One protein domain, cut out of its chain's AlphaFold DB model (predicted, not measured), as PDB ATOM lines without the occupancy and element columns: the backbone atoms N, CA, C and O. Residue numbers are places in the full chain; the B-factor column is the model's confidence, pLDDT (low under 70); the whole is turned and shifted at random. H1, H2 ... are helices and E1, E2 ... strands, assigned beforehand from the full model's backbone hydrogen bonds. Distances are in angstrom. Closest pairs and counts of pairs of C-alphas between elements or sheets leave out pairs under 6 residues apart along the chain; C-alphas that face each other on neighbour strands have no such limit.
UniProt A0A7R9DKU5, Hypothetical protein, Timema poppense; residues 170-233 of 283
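This is residues 170 to 233 of the 283 residues of the protein "Hypothetical protein" of Timema poppense (UniProt A0A7R9DKU5). A two-stranded hairpin, E1 and E2, with the short helix H1 over one face makes a small body, and the long helix H2 runs out of it as an arm, residues 225 to 233 sticking out. The printed part has 64 residues with two named strands, antiparallel, then two named helices. It is mostly helix, spans 42 by 22 by 22 A, and is only just compact, close to loose, with a radius of gyration of the C-alphas of 12.5 A.

E1, residues 174 to 177, and E2, residues 184 to 187, form an antiparallel hairpin at 172 degrees; N 187 and O 174 are within hydrogen-bond range at 2.8 A. The closest C-alphas of E2 and H1, residues 189 to 199, are those of Phe 185 and Tyr 192, 6.3 A apart. H1 and H2, residues 213 to 233, are close but not clearly touching, Arg 189 and Thr 213 having the closest C-alphas at 7.6 A. They run the same way at a steep tilt of 44 degrees. H2 is apart from both strands. Every O i to N i+4 pair is within hydrogen-bond range in H1, and 16 of 17 in H2.

E1 begins at C-alpha 174 (45.411, 41.587, -32.909). H1 is 15.5 A long; H2, 30.7 A long, ends at C-alpha 233 (28.947, 40.959, -63.072).

The two farthest C-alphas, Asp 170 and Asn 233, are 42.5 A apart. The printed part has no cut. The link from H1 to H2, 13 residues, is long. Residues 229 to 233 have pLDDT under 70.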
ATOM      1  N   ASP A 170      52.994  47.194 -29.679       90.94
ATOM      2  CA  ASP A 170      52.860  46.607 -28.347       90.94
ATOM      3  C   ASP A 170      51.554  45.821 -28.190       90.94
ATOM      4  O   ASP A 170      51.482  44.896 -27.377       90.94
ATOM      5  N   ASP A 171      50.545  46.127 -29.007       90.81
ATOM      6  CA  ASP A 171      49.269  45.430 -29.018       90.81
ATOM      7  C   ASP A 171      49.416  43.946 -29.413       90.81
ATOM      8  O   ASP A 171      49.879  43.581 -30.499       90.81
ATOM      9  N   ARG A 172      48.986  43.076 -28.491       89.94
ATOM     10  CA  ARG A 172      48.950  41.608 -28.632       89.94
ATOM     11  C   ARG A 172      47.540  41.054 -28.824       89.94
ATOM     12  O   ARG A 172      47.370  39.839 -28.880       89.94
ATOM     13  N   SER A 173      46.536  41.923 -28.887       89.31
ATOM     14  CA  SER A 173      45.133  41.551 -29.078       89.31
ATOM     15  C   SER A 173      44.735  41.429 -30.552       89.31
ATOM     16  O   SER A 173      43.601  41.055 -30.853       89.31
ATOM     17  N   PHE A 174      45.664  41.693 -31.479       89.75
ATOM     18  CA  PHE A 174      45.411  41.587 -32.909       89.75
ATOM     19  C   PHE A 174      44.988  40.164 -33.283       89.75
ATOM     20  O   PHE A 174      45.681  39.194 -32.975       89.75
ATOM     21  N   SER A 175      43.857  40.046 -33.979       91.62
ATOM     22  CA  SER A 175      43.339  38.780 -34.486       91.62
ATOM     23  C   SER A 175      42.697  38.983 -35.855       91.62
ATOM     24  O   SER A 175      41.769  39.781 -36.002       91.62
ATOM     25  N   ARG A 176      43.208  38.293 -36.883       91.44
ATOM     26  CA  ARG A 176      42.704  38.419 -38.258       91.44
ATOM     27  C   ARG A 176      43.037  37.201 -39.120       91.44
ATOM     28  O   ARG A 176      44.139  36.660 -39.073       91.44
ATOM     29  N   GLY A 177      42.103  36.827 -39.995       92.44
ATOM     30  CA  GLY A 177      42.343  35.860 -41.071       92.44
ATOM     31  C   GLY A 177      43.193  36.435 -42.212       92.44
ATOM     32  O   GLY A 177      43.112  37.627 -42.539       92.44
ATOM     33  N   CYS A 178      44.011  35.596 -42.844       94.00
ATOM     34  CA  CYS A 178      44.769  35.982 -44.034       94.00
ATOM     35  C   CYS A 178      43.838  36.393 -45.192       94.00
ATOM     36  O   CYS A 178      42.765  35.828 -45.389       94.00
ATOM     37  N   LEU A 179      44.269  37.367 -46.000       90.94
ATOM     38  CA  LEU A 179      43.525  37.828 -47.181       90.94
ATOM     39  C   LEU A 179      43.477  36.795 -48.324       90.94
ATOM     40  O   LEU A 179      42.616  36.899 -49.200       90.94
ATOM     41  N   PHE A 180      44.402  35.831 -48.343       91.56
ATOM     42  CA  PHE A 180      44.605  34.913 -49.472       91.56
ATOM     43  C   PHE A 180      44.485  33.429 -49.106       91.56
ATOM     44  O   PHE A 180      44.162  32.619 -49.974       91.56
ATOM     45  N   CYS A 181      44.733  33.054 -47.849       92.62
ATOM     46  CA  CYS A 181      44.659  31.670 -47.386       92.62
ATOM     47  C   CYS A 181      43.749  31.525 -46.156       92.62
ATOM     48  O   CYS A 181      43.172  32.492 -45.674       92.62
ATOM     49  N   ARG A 182      43.601  30.293 -45.657       92.50
ATOM     50  CA  ARG A 182      42.740  29.964 -44.506       92.50
ATOM     51  C   ARG A 182      43.451  30.079 -43.151       92.50
ATOM     52  O   ARG A 182      42.919  29.602 -42.159       92.50
ATOM     53  N   GLN A 183      44.667  30.625 -43.118       91.38
ATOM     54  CA  GLN A 183      45.400  30.802 -41.865       91.38
ATOM     55  C   GLN A 183      44.815  31.970 -41.073       91.38
ATOM     56  O   GLN A 183      44.502  33.024 -41.637       91.38
ATOM     57  N   GLU A 184      44.697  31.772 -39.766       92.31
ATOM     58  CA  GLU A 184      44.308  32.792 -38.800       92.31
ATOM     59  C   GLU A 184      45.530  33.186 -37.977       92.31
ATOM     60  O   GLU A 184      46.328  32.334 -37.586       92.31
ATOM     61  N   PHE A 185      45.675  34.483 -37.738       90.75
ATOM     62  CA  PHE A 185      46.760  35.045 -36.949       90.75
ATOM     63  C   PHE A 185      46.167  35.696 -35.714       90.75
ATOM     64  O   PHE A 185      45.219  36.471 -35.836       90.75
ATOM     65  N   ALA A 186      46.744  35.398 -34.554       87.44
ATOM     66  CA  ALA A 186      46.418  36.017 -33.280       87.44
ATOM     67  C   ALA A 186      47.724  36.397 -32.574       87.44
ATOM     68  O   ALA A 186      48.661  35.601 -32.567       87.44
ATOM     69  N   GLY A 187      47.800  37.592 -31.994       85.88
ATOM     70  CA  GLY A 187      49.005  38.093 -31.338       85.88
ATOM     71  C   GLY A 187      49.523  39.367 -31.991       85.88
ATOM     72  O   GLY A 187      48.967  40.434 -31.767       85.88
ATOM     73  N   SER A 188      50.624  39.278 -32.747       89.75
ATOM     74  CA  SER A 188      51.298  40.461 -33.301       89.75
ATOM     75  C   SER A 188      50.946  40.734 -34.767       89.75
ATOM     76  O   SER A 188      50.901  39.832 -35.606       89.75
ATOM     77  N   ARG A 189      50.790  42.016 -35.118       92.12
ATOM     78  CA  ARG A 189      50.633  42.461 -36.518       92.12
ATOM     79  C   ARG A 189      51.849  42.118 -37.383       92.12
ATOM     80  O   ARG A 189      51.717  41.868 -38.581       92.12
ATOM     81  N   ALA A 190      53.036  42.072 -36.778       92.56
ATOM     82  CA  ALA A 190      54.282  41.743 -37.464       92.56
ATOM     83  C   ALA A 190      54.267  40.329 -38.061       92.56
ATOM     84  O   ALA A 190      54.692  40.144 -39.201       92.56
ATOM     85  N   GLU A 191      53.737  39.345 -37.332       92.19
ATOM     86  CA  GLU A 191      53.586  37.972 -37.829       92.19
ATOM     87  C   GLU A 191      52.675  37.911 -39.057       92.19
ATOM     88  O   GLU A 191      53.020  37.265 -40.047       92.19
ATOM     89  N   TYR A 192      51.567  38.654 -39.037       93.44
ATOM     90  CA  TYR A 192      50.646  38.745 -40.169       93.44
ATOM     91  C   TYR A 192      51.311  39.342 -41.416       93.44
ATOM     92  O   TYR A 192      51.223  38.781 -42.511       93.44
ATOM     93  N   ILE A 193      52.017  40.466 -41.262       93.50
ATOM     94  CA  ILE A 193      52.717  41.132 -42.372       93.50
ATOM     95  C   ILE A 193      53.834  40.236 -42.927       93.50
ATOM     96  O   ILE A 193      53.995  40.126 -44.144       93.50
ATOM     97  N   ASN A 194      54.574  39.545 -42.057       93.38
ATOM     98  CA  ASN A 194      55.612  38.603 -42.471       93.38
ATOM     99  C   ASN A 194      55.031  37.388 -43.205       93.38
ATOM    100  O   ASN A 194      55.604  36.932 -44.193       93.38
ATOM    101  N   HIS A 195      53.872  36.885 -42.784       94.06
ATOM    102  CA  HIS A 195      53.179  35.834 -43.519       94.06
ATOM    103  C   HIS A 195      52.797  36.289 -44.936       94.06
ATOM    104  O   HIS A 195      53.062  35.573 -45.905       94.06
ATOM    105  N   LEU A 196      52.223  37.490 -45.073       93.62
ATOM    106  CA  LEU A 196      51.866  38.055 -46.377       93.62
ATOM    107  C   LEU A 196      53.079  38.178 -47.309       93.62
ATOM    108  O   LEU A 196      52.981  37.850 -48.495       93.62
ATOM    109  N   SER A 197      54.228  38.602 -46.780       93.69
ATOM    110  CA  SER A 197      55.448  38.761 -47.571       93.69
ATOM    111  C   SER A 197      56.065  37.420 -47.984       93.69
ATOM    112  O   SER A 197      56.525  37.293 -49.119       93.69
ATOM    113  N   GLN A 198      56.033  36.411 -47.109       93.81
ATOM    114  CA  GLN A 198      56.662  35.106 -47.339       93.81
ATOM    115  C   GLN A 198      55.800  34.137 -48.157       93.81
ATOM    116  O   GLN A 198      56.326  33.445 -49.022       93.81
ATOM    117  N   GLN A 199      54.496  34.058 -47.878       94.44
ATOM    118  CA  GLN A 199      53.602  33.053 -48.475       94.44
ATOM    119  C   GLN A 199      52.833  33.578 -49.690       94.44
ATOM    120  O   GLN A 199      52.373  32.798 -50.523       94.44
ATOM    121  N   HIS A 200      52.675  34.901 -49.794       93.75
ATOM    122  CA  HIS A 200      51.887  35.540 -50.850       93.75
ATOM    123  C   HIS A 200      52.669  36.586 -51.647       93.75
ATOM    124  O   HIS A 200      52.095  37.231 -52.524       93.75
ATOM    125  N   ASN A 201      53.964  36.759 -51.357       92.25
ATOM    126  CA  ASN A 201      54.838  37.749 -51.991       92.25
ATOM    127  C   ASN A 201      54.275  39.184 -51.932       92.25
ATOM    128  O   ASN A 201      54.627  40.027 -52.758       92.25
ATOM    129  N   LEU A 202      53.419  39.484 -50.947       92.00
ATOM    130  CA  LEU A 202      52.853  40.812 -50.746       92.00
ATOM    131  C   LEU A 202      53.764  41.613 -49.810       92.00
ATOM    132  O   LEU A 202      53.713  41.479 -48.590       92.00
ATOM    133  N   GLN A 203      54.614  42.446 -50.403       92.56
ATOM    134  CA  GLN A 203      55.583  43.276 -49.689       92.56
ATOM    135  C   GLN A 203      54.950  44.619 -49.297       92.56
ATOM    136  O   GLN A 203      54.870  45.527 -50.119       92.56
ATOM    137  N   LEU A 204      54.499  44.744 -48.045       90.38
ATOM    138  CA  LEU A 204      53.966  46.007 -47.500       90.38
ATOM    139  C   LEU A 204      55.051  46.900 -46.874       90.38
ATOM    140  O   LEU A 204      54.813  48.077 -46.633       90.38
ATOM    141  N   GLY A 205      56.245  46.354 -46.635       90.56
ATOM    142  CA  GLY A 205      57.329  47.012 -45.907       90.56
ATOM    143  C   GLY A 205      57.641  46.301 -44.593       90.56
ATOM    144  O   GLY A 205      57.085  45.244 -44.292       90.56
ATOM    145  N   ARG A 206      58.567  46.869 -43.812       88.81
ATOM    146  CA  ARG A 206      58.885  46.342 -42.478       88.81
ATOM    147  C   ARG A 206      57.736  46.659 -41.520       88.81
ATOM    148  O   ARG A 206      57.293  47.807 -41.520       88.81
ATOM    149  N   PRO A 207      57.313  45.714 -40.665       87.94
ATOM    150  CA  PRO A 207      56.227  45.950 -39.713       87.94
ATOM    151  C   PRO A 207      56.528  47.111 -38.759       87.94
ATOM    152  O   PRO A 207      55.628  47.842 -38.377       87.94
ATOM    153  N   GLU A 208      57.804  47.345 -38.452       87.88
ATOM    154  CA  GLU A 208      58.261  48.463 -37.620       87.88
ATOM    155  C   GLU A 208      57.993  49.844 -38.229       87.88
ATOM    156  O   GLU A 208      57.882  50.812 -37.481       87.88
ATOM    157  N   ASN A 209      57.898  49.936 -39.558       90.94
ATOM    158  CA  ASN A 209      57.714  51.190 -40.292       90.94
ATOM    159  C   ASN A 209      56.258  51.417 -40.711       90.94
ATOM    160  O   ASN A 209      55.956  52.426 -41.343       90.94
ATOM    161  N   LEU A 210      55.372  50.471 -40.405       91.50
ATOM    162  CA  LEU A 210      53.954  50.577 -40.704       91.50
ATOM    163  C   LEU A 210      53.221  51.197 -39.518       91.50
ATOM    164  O   LEU A 210      53.643  51.064 -38.372       91.50
ATOM    165  N   VAL A 211      52.160  51.926 -39.831       91.50
ATOM    166  CA  VAL A 211      51.208  52.525 -38.899       91.50
ATOM    167  C   VAL A 211      49.844  52.466 -39.571       91.50
ATOM    168  O   VAL A 211      49.773  52.482 -40.804       91.50
ATOM    169  N   PHE A 212      48.774  52.371 -38.787       90.44
ATOM    170  CA  PHE A 212      47.420  52.163 -39.301       90.44
ATOM    171  C   PHE A 212      47.313  50.861 -40.092       90.44
ATOM    172  O   PHE A 212      46.699  50.784 -41.159       90.44
ATOM    173  N   THR A 213      47.939  49.813 -39.556       90.56
ATOM    174  CA  THR A 213      48.049  48.513 -40.223       90.56
ATOM    175  C   THR A 213      46.673  47.920 -40.516       90.56
ATOM    176  O   THR A 213      46.440  47.402 -41.608       90.56
ATOM    177  N   ASP A 214      45.739  48.027 -39.574       89.62
ATOM    178  CA  ASP A 214      44.403  47.442 -39.716       89.62
ATOM    179  C   ASP A 214      43.630  48.095 -40.872       89.62
ATOM    180  O   ASP A 214      43.033  47.402 -41.699       89.62
ATOM    181  N   GLU A 215      43.754  49.417 -41.013       89.69
ATOM    182  CA  GLU A 215      43.124  50.192 -42.084       89.69
ATOM    183  C   GLU A 215      43.735  49.905 -43.448       89.69
ATOM    184  O   GLU A 215      43.032  49.797 -44.459       89.69
ATOM    185  N   LEU A 216      45.061  49.757 -43.488       90.75
ATOM    186  CA  LEU A 216      45.767  49.342 -44.689       90.75
ATOM    187  C   LEU A 216      45.234  47.984 -45.159       90.75
ATOM    188  O   LEU A 216      44.890  47.819 -46.332       90.75
ATOM    189  N   LEU A 217      45.114  47.021 -44.243       92.00
ATOM    190  CA  LEU A 217      44.609  45.686 -44.543       92.00
ATOM    191  C   LEU A 217      43.135  45.699 -44.966       92.00
ATOM    192  O   LEU A 217      42.764  44.972 -45.892       92.00
ATOM    193  N   ASP A 218      42.302  46.538 -44.353       91.81
ATOM    194  CA  ASP A 218      40.903  46.727 -44.749       91.81
ATOM    195  C   ASP A 218      40.778  47.343 -46.138       91.81
ATOM    196  O   ASP A 218      40.012  46.856 -46.972       91.81
ATOM    197  N   THR A 219      41.605  48.340 -46.442       90.12
ATOM    198  CA  THR A 219      41.663  48.963 -47.765       90.12
ATOM    199  C   THR A 219      42.077  47.951 -48.832       90.12
ATOM    200  O   THR A 219      41.491  47.911 -49.919       90.12
ATOM    201  N   ILE A 220      43.068  47.102 -48.539       91.88
ATOM    202  CA  ILE A 220      43.494  46.031 -49.449       91.88
ATOM    203  C   ILE A 220      42.357  45.024 -49.635       91.88
ATOM    204  O   ILE A 220      42.017  44.705 -50.776       91.88
ATOM    205  N   LYS A 221      41.730  44.563 -48.547       90.88
ATOM    206  CA  LYS A 221      40.605  43.621 -48.595       90.88
ATOM    207  C   LYS A 221      39.460  44.167 -49.446       90.88
ATOM    208  O   LYS A 221      39.033  43.510 -50.392       90.88
ATOM    209  N   HIS A 222      39.046  45.406 -49.200       91.38
ATOM    210  CA  HIS A 222      37.996  46.074 -49.963       91.38
ATOM    211  C   HIS A 222      38.345  46.186 -51.460       91.38
ATOM    212  O   HIS A 222      37.518  45.920 -52.338       91.38
ATOM    213  N   LYS A 223      39.597  46.524 -51.796       90.06
ATOM    214  CA  LYS A 223      40.069  46.564 -53.193       90.06
ATOM    215  C   LYS A 223      40.122  45.179 -53.849       90.06
ATOM    216  O   LYS A 223      39.919  45.077 -55.060       90.06
ATOM    217  N   LEU A 224      40.392  44.117 -53.090       88.62
ATOM    218  CA  LEU A 224      40.358  42.743 -53.594       88.62
ATOM    219  C   LEU A 224      38.920  42.289 -53.856       88.62
ATOM    220  O   LEU A 224      38.638  41.739 -54.921       88.62
ATOM    221  N   ASP A 225      38.006  42.562 -52.930       87.31
ATOM    222  CA  ASP A 225      36.618  42.116 -53.028       87.31
ATOM    223  C   ASP A 225      35.836  42.895 -54.097       87.31
ATOM    224  O   ASP A 225      35.146  42.289 -54.920       87.31
ATOM    225  N   SER A 226      36.053  44.210 -54.220       86.06
ATOM    226  CA  SER A 226      35.487  45.008 -55.325       86.06
ATOM    227  C   SER A 226      35.931  44.517 -56.712       86.06
ATOM    228  O   SER A 226      35.138  44.513 -57.659       86.06
ATOM    229  N   LYS A 227      37.177  44.041 -56.859       77.38
ATOM    230  CA  LYS A 227      37.660  43.436 -58.113       77.38
ATOM    231  C   LYS A 227      37.059  42.054 -58.382       77.38
ATOM    232  O   LYS A 227      36.823  41.732 -59.547       77.38
ATOM    233  N   LYS A 228      36.795  41.244 -57.349       74.50
ATOM    234  CA  LYS A 228      36.089  39.957 -57.500       74.50
ATOM    235  C   LYS A 228      34.655  40.177 -57.985       74.50
ATOM    236  O   LYS A 228      34.246  39.522 -58.939       74.50
ATOM    237  N   GLN A 229      33.945  41.158 -57.423       60.22
ATOM    238  CA  GLN A 229      32.564  41.469 -57.808       60.22
ATOM    239  C   GLN A 229      32.439  41.899 -59.278       60.22
ATOM    240  O   GLN A 229      31.522  41.474 -59.978       60.22
ATOM    241  N   ARG A 230      33.407  42.667 -59.795       60.12
ATOM    242  CA  ARG A 230      33.446  43.043 -61.220       60.12
ATOM    243  C   ARG A 230      33.583  41.845 -62.166       60.12
ATOM    244  O   ARG A 230      33.048  41.891 -63.267       60.12
ATOM    245  N   ARG A 231      34.267  40.771 -61.752       55.31
ATOM    246  CA  ARG A 231      34.382  39.543 -62.564       55.31
ATOM    247  C   ARG A 231      33.099  38.712 -62.560       55.31
ATOM    248  O   ARG A 231      32.869  38.007 -63.533       55.31
ATOM    249  N   VAL A 232      32.283  38.807 -61.508       54.16
ATOM    250  CA  VAL A 232      30.978  38.128 -61.433       54.16
ATOM    251  C   VAL A 232      29.941  38.856 -62.296       54.16
ATOM    252  O   VAL A 232      29.243  38.208 -63.067       54.16
ATOM    253  N   ASN A 233      29.908  40.193 -62.266       50.75
ATOM    254  CA  ASN A 233      28.947  40.959 -63.072       50.75
ATOM    255  C   ASN A 233      29.225  40.872 -64.585       50.75
ATOM    256  O   ASN A 233      28.292  40.793 -65.372       50.75
TER     257      ASN A 233